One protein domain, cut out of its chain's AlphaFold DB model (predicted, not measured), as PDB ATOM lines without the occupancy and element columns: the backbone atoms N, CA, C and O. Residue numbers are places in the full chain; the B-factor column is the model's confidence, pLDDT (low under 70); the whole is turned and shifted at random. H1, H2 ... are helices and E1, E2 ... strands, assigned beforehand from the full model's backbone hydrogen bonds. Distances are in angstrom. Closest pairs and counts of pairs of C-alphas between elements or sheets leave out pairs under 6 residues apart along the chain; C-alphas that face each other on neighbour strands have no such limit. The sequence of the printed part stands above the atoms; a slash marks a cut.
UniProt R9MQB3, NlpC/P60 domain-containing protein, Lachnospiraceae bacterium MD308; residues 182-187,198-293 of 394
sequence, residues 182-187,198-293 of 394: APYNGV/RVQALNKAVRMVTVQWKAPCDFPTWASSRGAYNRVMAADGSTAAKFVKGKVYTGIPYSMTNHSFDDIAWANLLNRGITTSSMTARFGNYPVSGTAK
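What this domain is: This is residues 182 to 187 and 198 to 293 of the 394 residues of the protein "NlpC/P60 domain-containing protein" of Lachnospiraceae bacterium MD308 (UniProt R9MQB3). With little regular structure, this is mostly loop around a small antiparallel hairpin, E1 and E2; H1 runs into E1, its residues 198 to 203 sticking out. Of 102 printed residues, under half are in named elements, in the order H1, E1, E2, H2, H3; the class is mixed. It is compact, radius of gyration of the C-alphas 14.3 A, spans 43 by 30 by 27 A.

How they stand to each other: H1, residues 198 to 210, has a tight link to E1, residues 211 to 214. E2, residues 248 to 250, forms a hairpin with E1, N 213 and O 249 within hydrogen-bond range at 3.0 A. H2, residues 263 to 272, and E1 are near each other; H2 is apart from H3, residues 276 to 279. Every O i to N i+4 pair is within range in H1, 5 of 6 in H2.

Where its parts are: H1 begins at C-alpha 198 (238.977, 231.747, 153.763) and is 18.3 A long; H3 ends at C-alpha 279 (223.369, 206.909, 163.865).

The domain as a whole: Residues 188 to 197 are cut out, a gap of 14.7 A. E1 to E2 and E2 to H2 are long links. pLDDT is under 70 at 37 residues, among them 254 to 274.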
ATOM      1  N   ALA A 182     231.017 225.203 172.562       84.75
ATOM      2  CA  ALA A 182     232.125 225.339 173.485       84.75
ATOM      3  C   ALA A 182     232.976 226.562 173.082       84.75
ATOM      4  O   ALA A 182     233.110 226.843 171.884       84.75
ATOM      5  N   PRO A 183     233.578 227.285 174.041       85.44
ATOM      6  CA  PRO A 183     234.510 228.358 173.722       85.44
ATOM      7  C   PRO A 183     235.649 227.860 172.826       85.44
ATOM      8  O   PRO A 183     236.286 226.845 173.117       85.44
ATOM      9  N   TYR A 184     235.917 228.583 171.739       86.94
ATOM     10  CA  TYR A 184     237.097 228.344 170.920       86.94
ATOM     11  C   TYR A 184     238.284 229.127 171.487       86.94
ATOM     12  O   TYR A 184     238.327 230.351 171.380       86.94
ATOM     13  N   ASN A 185     239.254 228.410 172.055       86.44
ATOM     14  CA  ASN A 185     240.466 228.984 172.653       86.44
ATOM     15  C   ASN A 185     241.736 228.674 171.836       86.44
ATOM     16  O   ASN A 185     242.835 228.688 172.382       86.44
ATOM     17  N   GLY A 186     241.588 228.323 170.553       88.44
ATOM     18  CA  GLY A 186     242.714 227.998 169.676       88.44
ATOM     19  C   GLY A 186     243.334 229.225 168.997       88.44
ATOM     20  O   GLY A 186     243.125 230.371 169.396       88.44
ATOM     21  N   VAL A 187     244.106 228.972 167.938       90.00
ATOM     22  CA  VAL A 187     244.796 230.011 167.162       90.00
ATOM     23  C   VAL A 187     243.824 231.051 166.593       90.00
ATOM     24  O   VAL A 187     242.894 230.727 165.859       90.00
ATOM     25  N   ARG A 198     238.112 232.559 152.901       90.31
ATOM     26  CA  ARG A 198     238.977 231.747 153.763       90.31
ATOM     27  C   ARG A 198     238.615 231.907 155.241       90.31
ATOM     28  O   ARG A 198     238.515 230.914 155.957       90.31
ATOM     29  N   VAL A 199     238.346 233.137 155.689       86.69
ATOM     30  CA  VAL A 199     237.872 233.403 157.059       86.69
ATOM     31  C   VAL A 199     236.517 232.738 157.316       86.69
ATOM     32  O   VAL A 199     236.330 232.137 158.373       86.69
ATOM     33  N   GLN A 200     235.583 232.782 156.360       85.88
ATOM     34  CA  GLN A 200     234.288 232.108 156.507       85.88
ATOM     35  C   GLN A 200     234.426 230.582 156.570       85.88
ATOM     36  O   GLN A 200     233.763 229.954 157.395       85.88
ATOM     37  N   ALA A 201     235.330 229.989 155.784       89.19
ATOM     38  CA  ALA A 201     235.595 228.551 155.837       89.19
ATOM     39  C   ALA A 201     236.149 228.125 157.207       89.19
ATOM     40  O   ALA A 201     235.680 227.151 157.797       89.19
ATOM     41  N   LEU A 202     237.085 228.902 157.763       92.31
ATOM     42  CA  LEU A 202     237.613 228.686 159.113       92.31
ATOM     43  C   LEU A 202     236.540 228.862 160.191       92.31
ATOM     44  O   LEU A 202     236.443 228.041 161.097       92.31
ATOM     45  N   ASN A 203     235.687 229.883 160.081       87.94
ATOM     46  CA  ASN A 203     234.577 230.084 161.014       87.94
ATOM     47  C   ASN A 203     233.577 228.924 160.969       87.94
ATOM     48  O   ASN A 203     233.070 228.507 162.013       87.94
ATOM     49  N   LYS A 204     233.309 228.374 159.776       85.81
ATOM     50  CA  LYS A 204     232.492 227.170 159.638       85.81
ATOM     51  C   LYS A 204     233.157 225.983 160.331       85.81
ATOM     52  O   LYS A 204     232.504 225.325 161.139       85.81
ATOM     53  N   ALA A 205     234.443 225.754 160.076       91.44
ATOM     54  CA  ALA A 205     235.218 224.702 160.723       91.44
ATOM     55  C   ALA A 205     235.216 224.840 162.258       91.44
ATOM     56  O   ALA A 205     234.966 223.853 162.947       91.44
ATOM     57  N   VAL A 206     235.375 226.057 162.799       90.12
ATOM     58  CA  VAL A 206     235.260 226.331 164.243       90.12
ATOM     59  C   VAL A 206     233.915 225.858 164.780       90.12
ATOM     60  O   VAL A 206     233.891 225.080 165.728       90.12
ATOM     61  N   ARG A 207     232.798 226.253 164.155       85.75
ATOM     62  CA  ARG A 207     231.460 225.806 164.585       85.75
ATOM     63  C   ARG A 207     231.340 224.284 164.579       85.75
ATOM     64  O   ARG A 207     230.794 223.708 165.514       85.75
ATOM     65  N   MET A 208     231.884 223.623 163.557       85.75
ATOM     66  CA  MET A 208     231.848 222.163 163.439       85.75
ATOM     67  C   MET A 208     232.645 221.455 164.544       85.75
ATOM     68  O   MET A 208     232.228 220.391 164.998       85.75
ATOM     69  N   VAL A 209     233.763 222.025 165.008       89.69
ATOM     70  CA  VAL A 209     234.575 221.425 166.084       89.69
ATOM     71  C   VAL A 209     234.133 221.844 167.489       89.69
ATOM     72  O   VAL A 209     234.483 221.165 168.450       89.69
ATOM     73  N   THR A 210     233.362 222.929 167.638       88.81
ATOM     74  CA  THR A 210     232.923 223.432 168.952       88.81
ATOM     75  C   THR A 210     231.455 223.203 169.269       88.81
ATOM     76  O   THR A 210     231.069 223.390 170.423       88.81
ATOM     77  N   VAL A 211     230.625 222.787 168.310       83.44
ATOM     78  CA  VAL A 211     229.199 222.554 168.569       83.44
ATOM     79  C   VAL A 211     228.999 221.579 169.725       83.44
ATOM     80  O   VAL A 211     229.595 220.505 169.761       83.44
ATOM     81  N   GLN A 212     228.155 221.947 170.677       84.38
ATOM     82  CA  GLN A 212     227.787 221.109 171.804       84.38
ATOM     83  C   GLN A 212     226.415 220.495 171.575       84.38
ATOM     84  O   GLN A 212     225.474 221.149 171.130       84.38
ATOM     85  N   TRP A 213     226.298 219.215 171.896       80.38
ATOM     86  CA  TRP A 213     225.059 218.474 171.715       80.38
ATOM     87  C   TRP A 213     224.917 217.408 172.790       80.38
ATOM     88  O   TRP A 213     225.891 216.786 173.215       80.38
ATOM     89  N   LYS A 214     223.679 217.198 173.239       83.69
ATOM     90  CA  LYS A 214     223.325 216.134 174.176       83.69
ATOM     91  C   LYS A 214     222.953 214.892 173.379       83.69
ATOM     92  O   LYS A 214     222.046 214.954 172.552       83.69
ATOM     93  N   ALA A 215     223.625 213.774 173.624       82.81
ATOM     94  CA  ALA A 215     223.332 212.529 172.932       82.81
ATOM     95  C   ALA A 215     221.888 212.081 173.233       82.81
ATOM     96  O   ALA A 215     221.534 211.883 174.398       82.81
ATOM     97  N   PRO A 216     221.025 211.928 172.218       77.44
ATOM     98  CA  PRO A 216     219.608 211.614 172.435       77.44
ATOM     99  C   PRO A 216     219.352 210.124 172.689       77.44
ATOM    100  O   PRO A 216     218.343 209.750 173.293       77.44
ATOM    101  N   CYS A 217     220.276 209.269 172.263       80.12
ATOM    102  CA  CYS A 217     220.264 207.831 172.476       80.12
ATOM    103  C   CYS A 217     221.697 207.319 172.625       80.12
ATOM    104  O   CYS A 217     222.656 208.045 172.356       80.12
ATOM    105  N   ASP A 218     221.828 206.057 173.018       86.62
ATOM    106  CA  ASP A 218     223.101 205.356 172.922       86.62
ATOM    107  C   ASP A 218     223.376 205.015 171.455       86.62
ATOM    108  O   ASP A 218     222.491 204.508 170.757       86.62
ATOM    109  N   PHE A 219     224.590 205.276 170.977       81.94
ATOM    110  CA  PHE A 219     225.021 204.844 169.648       81.94
ATOM    111  C   PHE A 219     226.544 204.658 169.576       81.94
ATOM    112  O   PHE A 219     227.279 205.304 170.326       81.94
ATOM    113  N   PRO A 220     227.028 203.743 168.720       80.94
ATOM    114  CA  PRO A 220     228.438 203.372 168.670       80.94
ATOM    115  C   PRO A 220     229.341 204.525 168.220       80.94
ATOM    116  O   PRO A 220     228.919 205.429 167.500       80.94
ATOM    117  N   THR A 221     230.607 204.462 168.621       82.94
ATOM    118  CA  THR A 221     231.697 205.258 168.037       82.94
ATOM    119  C   THR A 221     232.224 204.584 166.765       82.94
ATOM    120  O   THR A 221     231.672 203.586 166.288       82.94
ATOM    121  N   TRP A 222     233.276 205.138 166.162       77.75
ATOM    122  CA  TRP A 222     234.011 204.429 165.118       77.75
ATOM    123  C   TRP A 222     234.640 203.157 165.696       77.75
ATOM    124  O   TRP A 222     235.185 203.179 166.802       77.75
ATOM    125  N   ALA A 223     234.582 202.058 164.943       76.75
ATOM    126  CA  ALA A 223     235.247 200.811 165.295       76.75
ATOM    127  C   ALA A 223     236.243 200.412 164.212       76.75
ATOM    128  O   ALA A 223     235.986 200.573 163.018       76.75
ATOM    129  N   SER A 224     237.363 199.844 164.647       73.00
ATOM    130  CA  SER A 224     238.342 199.243 163.747       73.00
ATOM    131  C   SER A 224     237.763 198.035 163.008       73.00
ATOM    132  O   SER A 224     236.773 197.432 163.423       73.00
ATOM    133  N   SER A 225     238.462 197.596 161.961       68.31
ATOM    134  CA  SER A 225     238.185 196.342 161.245       68.31
ATOM    135  C   SER A 225     238.140 195.098 162.146       68.31
ATOM    136  O   SER A 225     237.579 194.077 161.758       68.31
ATOM    137  N   ARG A 226     238.712 195.183 163.356       71.38
ATOM    138  CA  ARG A 226     238.721 194.130 164.383       71.38
ATOM    139  C   ARG A 226     237.587 194.266 165.410       71.38
ATOM    140  O   ARG A 226     237.568 193.528 166.385       71.38
ATOM    141  N   GLY A 227     236.669 195.218 165.230       70.62
ATOM    142  CA  GLY A 227     235.526 195.443 166.125       70.62
ATOM    143  C   GLY A 227     235.853 196.201 167.415       70.62
ATOM    144  O   GLY A 227     234.979 196.355 168.264       70.62
ATOM    145  N   ALA A 228     237.086 196.693 167.579       79.38
ATOM    146  CA  ALA A 228     237.442 197.541 168.715       79.38
ATOM    147  C   ALA A 228     236.930 198.969 168.488       79.38
ATOM    148  O   ALA A 228     237.355 199.623 167.532       79.38
ATOM    149  N   TYR A 229     236.025 199.420 169.359       82.69
ATOM    150  CA  TYR A 229     235.432 200.756 169.347       82.69
ATOM    151  C   TYR A 229     236.350 201.790 169.996       82.69
ATOM    152  O   TYR A 229     236.926 201.554 171.061       82.69
ATOM    153  N   ASN A 230     236.423 202.967 169.386       85.81
ATOM    154  CA  ASN A 230     237.157 204.097 169.930       85.81
ATOM    155  C   ASN A 230     236.453 204.691 171.152       85.81
ATOM    156  O   ASN A 230     235.224 204.641 171.270       85.81
ATOM    157  N   ARG A 231     237.229 205.271 172.071       88.06
ATOM    158  CA  ARG A 231     236.686 205.910 173.274       88.06
ATOM    159  C   ARG A 231     236.438 207.389 173.017       88.06
ATOM    160  O   ARG A 231     237.320 208.094 172.545       88.06
ATOM    161  N   VAL A 232     235.260 207.859 173.404       89.94
ATOM    162  CA  VAL A 232     234.893 209.277 173.394       89.94
ATOM    163  C   VAL A 232     234.749 209.795 174.812       89.94
ATOM    164  O   VAL A 232     234.329 209.056 175.706       89.94
ATOM    165  N   MET A 233     235.091 211.066 175.008       92.12
ATOM    166  CA  MET A 233     234.952 211.775 176.277       92.12
ATOM    167  C   MET A 233     233.782 212.757 176.198       92.12
ATOM    168  O   MET A 233     233.703 213.560 175.267       92.12
ATOM    169  N   ALA A 234     232.865 212.679 177.157       92.81
ATOM    170  CA  ALA A 234     231.796 213.653 177.330       92.81
ATOM    171  C   ALA A 234     232.314 214.919 178.037       92.81
ATOM    172  O   ALA A 234     233.388 214.927 178.633       92.81
ATOM    173  N   ALA A 235     231.528 215.995 178.000       90.31
ATOM    174  CA  ALA A 235     231.859 217.282 178.614       90.31
ATOM    175  C   ALA A 235     232.053 217.207 180.142       90.31
ATOM    176  O   ALA A 235     232.709 218.069 180.713       90.31
ATOM    177  N   ASP A 236     231.514 216.175 180.794       90.56
ATOM    178  CA  ASP A 236     231.709 215.900 182.223       90.56
ATOM    179  C   ASP A 236     232.963 215.054 182.527       90.56
ATOM    180  O   ASP A 236     233.153 214.618 183.659       90.56
ATOM    181  N   GLY A 237     233.802 214.778 181.522       92.56
ATOM    182  CA  GLY A 237     235.024 213.977 181.645       92.56
ATOM    183  C   GLY A 237     234.807 212.461 181.607       92.56
ATOM    184  O   GLY A 237     235.776 211.703 181.545       92.56
ATOM    185  N   SER A 238     233.557 211.983 181.598       93.88
ATOM    186  CA  SER A 238     233.284 210.548 181.488       93.88
ATOM    187  C   SER A 238     233.670 210.013 180.108       93.88
ATOM    188  O   SER A 238     233.506 210.686 179.090       93.88
ATOM    189  N   THR A 239     234.199 208.788 180.064       94.50
ATOM    190  CA  THR A 239     234.710 208.177 178.830       94.50
ATOM    191  C   THR A 239     234.031 206.843 178.534       94.50
ATOM    192  O   THR A 239     233.893 205.996 179.417       94.50
ATOM    193  N   ALA A 240     233.630 206.621 177.281       92.44
ATOM    194  CA  ALA A 240     232.906 205.419 176.864       92.44
ATOM    195  C   ALA A 240     233.247 205.011 175.425       92.44
ATOM    196  O   ALA A 240     233.607 205.847 174.603       92.44
ATOM    197  N   ALA A 241     233.088 203.725 175.105       89.31
ATOM    198  CA  ALA A 241     233.238 203.182 173.747       89.31
ATOM    199  C   ALA A 241     231.968 203.361 172.877       89.31
ATOM    200  O   ALA A 241     231.711 202.605 171.945       89.31
ATOM    201  N   LYS A 242     231.117 204.319 173.254       88.56
ATOM    202  CA  LYS A 242     229.867 204.707 172.599       88.56
ATOM    203  C   LYS A 242     229.512 206.128 173.029       88.56
ATOM    204  O   LYS A 242     229.920 206.567 174.107       88.56
ATOM    205  N   PHE A 243     228.709 206.817 172.236       88.00
ATOM    206  CA  PHE A 243     228.005 208.003 172.704       88.00
ATOM    207  C   PHE A 243     226.866 207.558 173.625       88.00
ATOM    208  O   PHE A 243     226.108 206.653 173.275       88.00
ATOM    209  N   VAL A 244     226.790 208.142 174.821       91.12
ATOM    210  CA  VAL A 244     225.873 207.727 175.892       91.12
ATOM    211  C   VAL A 244     224.725 208.717 175.997       91.12
ATOM    212  O   VAL A 244     224.954 209.916 176.168       91.12
ATOM    213  N   LYS A 245     223.490 208.216 175.953       89.19
ATOM    214  CA  LYS A 245     222.267 209.005 176.089       89.19
ATOM    215  C   LYS A 245     222.358 209.952 177.284       89.19
ATOM    216  O   LYS A 245     222.666 209.561 178.406       89.19
ATOM    217  N   GLY A 246     222.035 211.212 177.040       86.12
ATOM    218  CA  GLY A 246     221.995 212.262 178.044       86.12
ATOM    219  C   GLY A 246     223.337 212.932 178.340       86.12
ATOM    220  O   GLY A 246     223.328 213.989 178.966       86.12
ATOM    221  N   LYS A 247     224.468 212.390 177.871       90.69
ATOM    222  CA  LYS A 247     225.771 213.059 177.974       90.69
ATOM    223  C   LYS A 247     225.917 214.137 176.906       90.69
ATOM    224  O   LYS A 247     225.355 214.016 175.819       90.69
ATOM    225  N   VAL A 248     226.664 215.190 177.222       88.88
ATOM    226  CA  VAL A 248     226.973 216.279 176.285       88.88
ATOM    227  C   VAL A 248     228.342 216.038 175.668       88.88
ATOM    228  O   VAL A 248     229.285 215.709 176.380       88.88
ATOM    229  N   TYR A 249     228.458 216.222 174.360       88.81
ATOM    230  CA  TYR A 249     229.703 216.101 173.607       88.81
ATOM    231  C   TYR A 249     229.962 217.392 172.832       88.81
ATOM    232  O   TYR A 249     229.040 218.158 172.570       88.81
ATOM    233  N   THR A 250     231.228 217.639 172.498       89.31
ATOM    234  CA  THR A 250     231.666 218.797 171.702       89.31
ATOM    235  C   THR A 250     232.168 218.322 170.342       89.31
ATOM    236  O   THR A 250     232.814 217.278 170.270       89.31
ATOM    237  N   GLY A 251     231.901 219.076 169.286       86.62
ATOM    238  CA  GLY A 251     232.244 218.720 167.917       86.62
ATOM    239  C   GLY A 251     231.219 217.784 167.281       86.62
ATOM    240  O   GLY A 251     230.581 216.967 167.950       86.62
ATOM    241  N   ILE A 252     231.052 217.914 165.967       80.81
ATOM    242  CA  ILE A 252     230.134 217.077 165.191       80.81
ATOM    243  C   ILE A 252     230.611 215.623 165.270       80.81
ATOM    244  O   ILE A 252     231.762 215.363 164.909       80.81
ATOM    245  N   PRO A 253     229.776 214.670 165.727       77.31
ATOM    246  CA  PRO A 253     230.157 213.272 165.702       77.31
ATOM    247  C   PRO A 253     230.315 212.832 164.253       77.31
ATOM    248  O   PRO A 253     229.619 213.321 163.366       77.31
ATOM    249  N   TYR A 254     231.154 211.827 164.026       66.94
ATOM    250  CA  TYR A 254     231.225 211.144 162.737       66.94
ATOM    251  C   TYR A 254     229.794 210.782 162.251       66.94
ATOM    252  O   TYR A 254     229.481 210.873 161.068       66.94
ATOM    253  N   SER A 255     228.875 210.456 163.167       50.16
ATOM    254  CA  SER A 255     227.573 209.862 162.862       50.16
ATOM    255  C   SER A 255     226.473 210.829 162.444       50.16
ATOM    256  O   SER A 255     225.803 211.381 163.305       50.16
ATOM    257  N   MET A 256     226.209 210.966 161.139       50.56
ATOM    258  CA  MET A 256     224.966 211.557 160.621       50.56
ATOM    259  C   MET A 256     224.548 211.007 159.254       50.56
ATOM    260  O   MET A 256     225.373 210.679 158.407       50.56
ATOM    261  N   THR A 257     223.234 210.920 159.033       42.91
ATOM    262  CA  THR A 257     222.641 210.587 157.725       42.91
ATOM    263  C   THR A 257     222.535 211.865 156.881       42.91
ATOM    264  O   THR A 257     222.265 212.925 157.433       42.91
ATOM    265  N   ASN A 258     222.724 211.773 155.559       47.12
ATOM    266  CA  ASN A 258     222.643 212.878 154.578       47.12
ATOM    267  C   ASN A 258     223.764 213.920 154.608       47.12
ATOM    268  O   ASN A 258     223.709 214.862 153.822       47.12
ATOM    269  N   HIS A 259     224.775 213.740 155.460       47.56
ATOM    270  CA  HIS A 259     225.946 214.611 155.509       47.56
ATOM    271  C   HIS A 259     225.619 216.120 155.647       47.56
ATOM    272  O   HIS A 259     226.401 216.969 155.242       47.56
ATOM    273  N   SER A 260     224.454 216.482 156.196       46.81
ATOM    274  CA  SER A 260     224.012 217.876 156.301       46.81
ATOM    275  C   SER A 260     224.402 218.458 157.657       46.81
ATOM    276  O   SER A 260     223.899 217.998 158.683       46.81
ATOM    277  N   PHE A 261     225.274 219.465 157.669       56.88
ATOM    278  CA  PHE A 261     225.894 219.983 158.896       56.88
ATOM    279  C   PHE A 261     225.761 221.496 159.054       56.88
ATOM    280  O   PHE A 261     226.633 222.156 159.626       56.88
ATOM    281  N   ASP A 262     224.685 222.079 158.532       47.28
ATOM    282  CA  ASP A 262     224.302 223.431 158.913       47.28
ATOM    283  C   ASP A 262     223.643 223.438 160.306       47.28
ATOM    284  O   ASP A 262     223.112 222.430 160.788       47.28
ATOM    285  N   ASP A 263     223.740 224.586 160.976       48.03
ATOM    286  CA  ASP A 263     223.273 224.808 162.347       48.03
ATOM    287  C   ASP A 263     221.766 224.485 162.496       48.03
ATOM    288  O   ASP A 263     221.287 224.248 163.601       48.03
ATOM    289  N   ILE A 264     221.026 224.423 161.380       45.44
ATOM    290  CA  ILE A 264     219.592 224.149 161.303       45.44
ATOM    291  C   ILE A 264     219.333 222.646 161.125       45.44
ATOM    292  O   ILE A 264     218.494 222.093 161.821       45.44
ATOM    293  N   ALA A 265     220.064 221.945 160.261       50.94
ATOM    294  CA  ALA A 265     219.914 220.522 159.983       50.94
ATOM    295  C   ALA A 265     220.313 219.668 161.187       50.94
ATOM    296  O   ALA A 265     219.595 218.729 161.528       50.94
ATOM    297  N   TRP A 266     221.404 220.023 161.876       56.00
ATOM    298  CA  TRP A 266     221.815 219.329 163.100       56.00
ATOM    299  C   TRP A 266     220.854 219.596 164.261       56.00
ATOM    300  O   TRP A 266     220.414 218.650 164.915       56.00
ATOM    301  N   ALA A 267     220.447 220.856 164.467       51.56
ATOM    302  CA  ALA A 267     219.424 221.207 165.453       51.56
ATOM    303  C   ALA A 267     218.105 220.479 165.172       51.56
ATOM    304  O   ALA A 267     217.508 219.892 166.068       51.56
ATOM    305  N   ASN A 268     217.675 220.449 163.912       51.47
ATOM    306  CA  ASN A 268     216.462 219.760 163.490       51.47
ATOM    307  C   ASN A 268     216.576 218.247 163.663       51.47
ATOM    308  O   ASN A 268     215.594 217.616 164.037       51.47
ATOM    309  N   LEU A 269     217.746 217.653 163.427       56.06
ATOM    310  CA  LEU A 269     217.965 216.224 163.638       56.06
ATOM    311  C   LEU A 269     217.922 215.871 165.134       56.06
ATOM    312  O   LEU A 269     217.255 214.908 165.510       56.06
ATOM    313  N   LEU A 270     218.530 216.695 165.997       55.97
ATOM    314  CA  LEU A 270     218.409 216.578 167.455       55.97
ATOM    315  C   LEU A 270     216.951 216.758 167.925       55.97
ATOM    316  O   LEU A 270     216.492 216.003 168.780       55.97
ATOM    317  N   ASN A 271     216.207 217.693 167.322       53.66
ATOM    318  CA  ASN A 271     214.817 218.008 167.674       53.66
ATOM    319  C   ASN A 271     213.794 216.974 167.166       53.66
ATOM    320  O   ASN A 271     212.787 216.737 167.829       53.66
ATOM    321  N   ARG A 272     214.024 216.345 166.004       54.81
ATOM    322  CA  ARG A 272     213.121 215.335 165.400       54.81
ATOM    323  C   ARG A 272     213.208 213.960 166.071       54.81
ATOM    324  O   ARG A 272     212.374 213.105 165.788       54.81
ATOM    325  N   GLY A 273     214.186 213.757 166.953       55.81
ATOM    326  CA  GLY A 273     214.453 212.474 167.591       55.81
ATOM    327  C   GLY A 273     215.354 211.603 166.719       55.81
ATOM    328  O   GLY A 273     214.964 211.104 165.666       55.81
ATOM    329  N   ILE A 274     216.584 211.411 167.183       62.12
ATOM    330  CA  ILE A 274     217.564 210.524 166.561       62.12
ATOM    331  C   ILE A 274     217.390 209.113 167.138       62.12
ATOM    332  O   ILE A 274     217.278 208.947 168.354       62.12
ATOM    333  N   THR A 275     217.420 208.088 166.284       70.56
ATOM    334  CA  THR A 275     217.457 206.679 166.716       70.56
ATOM    335  C   THR A 275     218.863 206.101 166.584       70.56
ATOM    336  O   THR A 275     219.624 206.510 165.702       70.56
ATOM    337  N   THR A 276     219.199 205.085 167.384       73.06
ATOM    338  CA  THR A 276     220.477 204.359 167.270       73.06
ATOM    339  C   THR A 276     220.726 203.885 165.836       73.06
ATOM    340  O   THR A 276     221.808 204.104 165.299       73.06
ATOM    341  N   SER A 277     219.709 203.340 165.163       71.44
ATOM    342  CA  SER A 277     219.802 202.880 163.771       71.44
ATOM    343  C   SER A 277     220.102 204.010 162.781       71.44
ATOM    344  O   SER A 277     220.830 203.811 161.812       71.44
ATOM    345  N   SER A 278     219.590 205.222 163.022       66.69
ATOM    346  CA  SER A 278     219.912 206.385 162.184       66.69
ATOM    347  C   SER A 278     221.369 206.841 162.339       66.69
ATOM    348  O   SER A 278     221.940 207.336 161.369       66.69
ATOM    349  N   MET A 279     221.982 206.575 163.498       68.62
ATOM    350  CA  MET A 279     223.369 206.909 163.865       68.62
ATOM    351  C   MET A 279     224.317 205.715 163.763       68.62
ATOM    352  O   MET A 279     225.400 205.728 164.344       68.62
ATOM    353  N   THR A 280     223.914 204.664 163.063       70.00
ATOM    354  CA  THR A 280     224.716 203.456 162.906       70.00
ATOM    355  C   THR A 280     224.773 203.106 161.424       70.00
ATOM    356  O   THR A 280     223.755 203.126 160.732       70.00
ATOM    357  N   ALA A 281     225.962 202.816 160.904       61.34
ATOM    358  CA  ALA A 281     226.168 202.302 159.555       61.34
ATOM    359  C   ALA A 281     226.990 201.017 159.565       61.34
ATOM    360  O   ALA A 281     227.729 200.710 160.501       61.34
ATOM    361  N   ARG A 282     226.846 200.261 158.477       59.47
ATOM    362  CA  ARG A 282     227.668 199.095 158.178       59.47
ATOM    363  C   ARG A 282     228.840 199.557 157.313       59.47
ATOM    364  O   ARG A 282     228.614 200.156 156.265       59.47
ATOM    365  N   PHE A 283     230.071 199.305 157.750       54.59
ATOM    366  CA  PHE A 283     231.263 199.615 156.964       54.59
ATOM    367  C   PHE A 283     231.645 198.389 156.123       54.59
ATOM    368  O   PHE A 283     232.133 197.394 156.656       54.59
ATOM    369  N   GLY A 284     231.385 198.439 154.813       57.56
ATOM    370  CA  GLY A 284     231.745 197.376 153.865       57.56
ATOM    371  C   GLY A 284     231.247 195.973 154.252       57.56
ATOM    372  O   GLY A 284     230.130 195.807 154.742       57.56
ATOM    373  N   ASN A 285     232.105 194.968 154.036       49.62
ATOM    374  CA  ASN A 285     231.838 193.547 154.310       49.62
ATOM    375  C   ASN A 285     232.249 193.103 155.728       49.62
ATOM    376  O   ASN A 285     232.327 191.903 155.990       49.62
ATOM    377  N   TYR A 286     232.557 194.029 156.646       52.34
ATOM    378  CA  TYR A 286     233.018 193.644 157.979       52.34
ATOM    379  C   TYR A 286     231.894 192.966 158.794       52.34
ATOM    380  O   TYR A 286     230.742 193.415 158.766       52.34
ATOM    381  N   PRO A 287     232.209 191.881 159.530       41.28
ATOM    382  CA  PRO A 287     231.221 191.037 160.210       41.28
ATOM    383  C   PRO A 287     230.556 191.711 161.417       41.28
ATOM    384  O   PRO A 287     229.497 191.264 161.852       41.28
ATOM    385  N   VAL A 288     231.130 192.799 161.942       50.41
ATOM    386  CA  VAL A 288     230.567 193.529 163.083       50.41
ATOM    387  C   VAL A 288     229.669 194.654 162.577       50.41
ATOM    388  O   VAL A 288     230.116 195.646 162.002       50.41
ATOM    389  N   SER A 289     228.369 194.476 162.774       45.66
ATOM    390  CA  SER A 289     227.350 195.486 162.533       45.66
ATOM    391  C   SER A 289     227.511 196.662 163.501       45.66
ATOM    392  O   SER A 289     227.250 196.511 164.692       45.66
ATOM    393  N   GLY A 290     227.849 197.837 162.971       55.16
ATOM    394  CA  GLY A 290     227.453 199.109 163.565       55.16
ATOM    395  C   GLY A 290     228.574 200.009 164.063       55.16
ATOM    396  O   GLY A 290     228.741 200.181 165.262       55.16
ATOM    397  N   THR A 291     229.278 200.672 163.148       55.06
ATOM    398  CA  THR A 291     230.039 201.879 163.502       55.06
ATOM    399  C   THR A 291     229.120 203.090 163.427       55.06
ATOM    400  O   THR A 291     228.094 203.057 162.739       55.06
ATOM    401  N   ALA A 292     229.494 204.191 164.077       53.50
ATOM    402  CA  ALA A 292     228.963 205.497 163.699       53.50
ATOM    403  C   ALA A 292     228.969 205.641 162.155       53.50
ATOM    404  O   ALA A 292     229.936 205.236 161.497       53.50
ATOM    405  N   LYS A 293     227.913 206.226 161.563       53.59
ATOM    406  CA  LYS A 293     228.020 206.898 160.249       53.59
ATOM    407  C   LYS A 293     229.182 207.899 160.332       53.59
ATOM    408  O   LYS A 293     229.622 208.192 161.431       53.59
TER     409      LYS A 293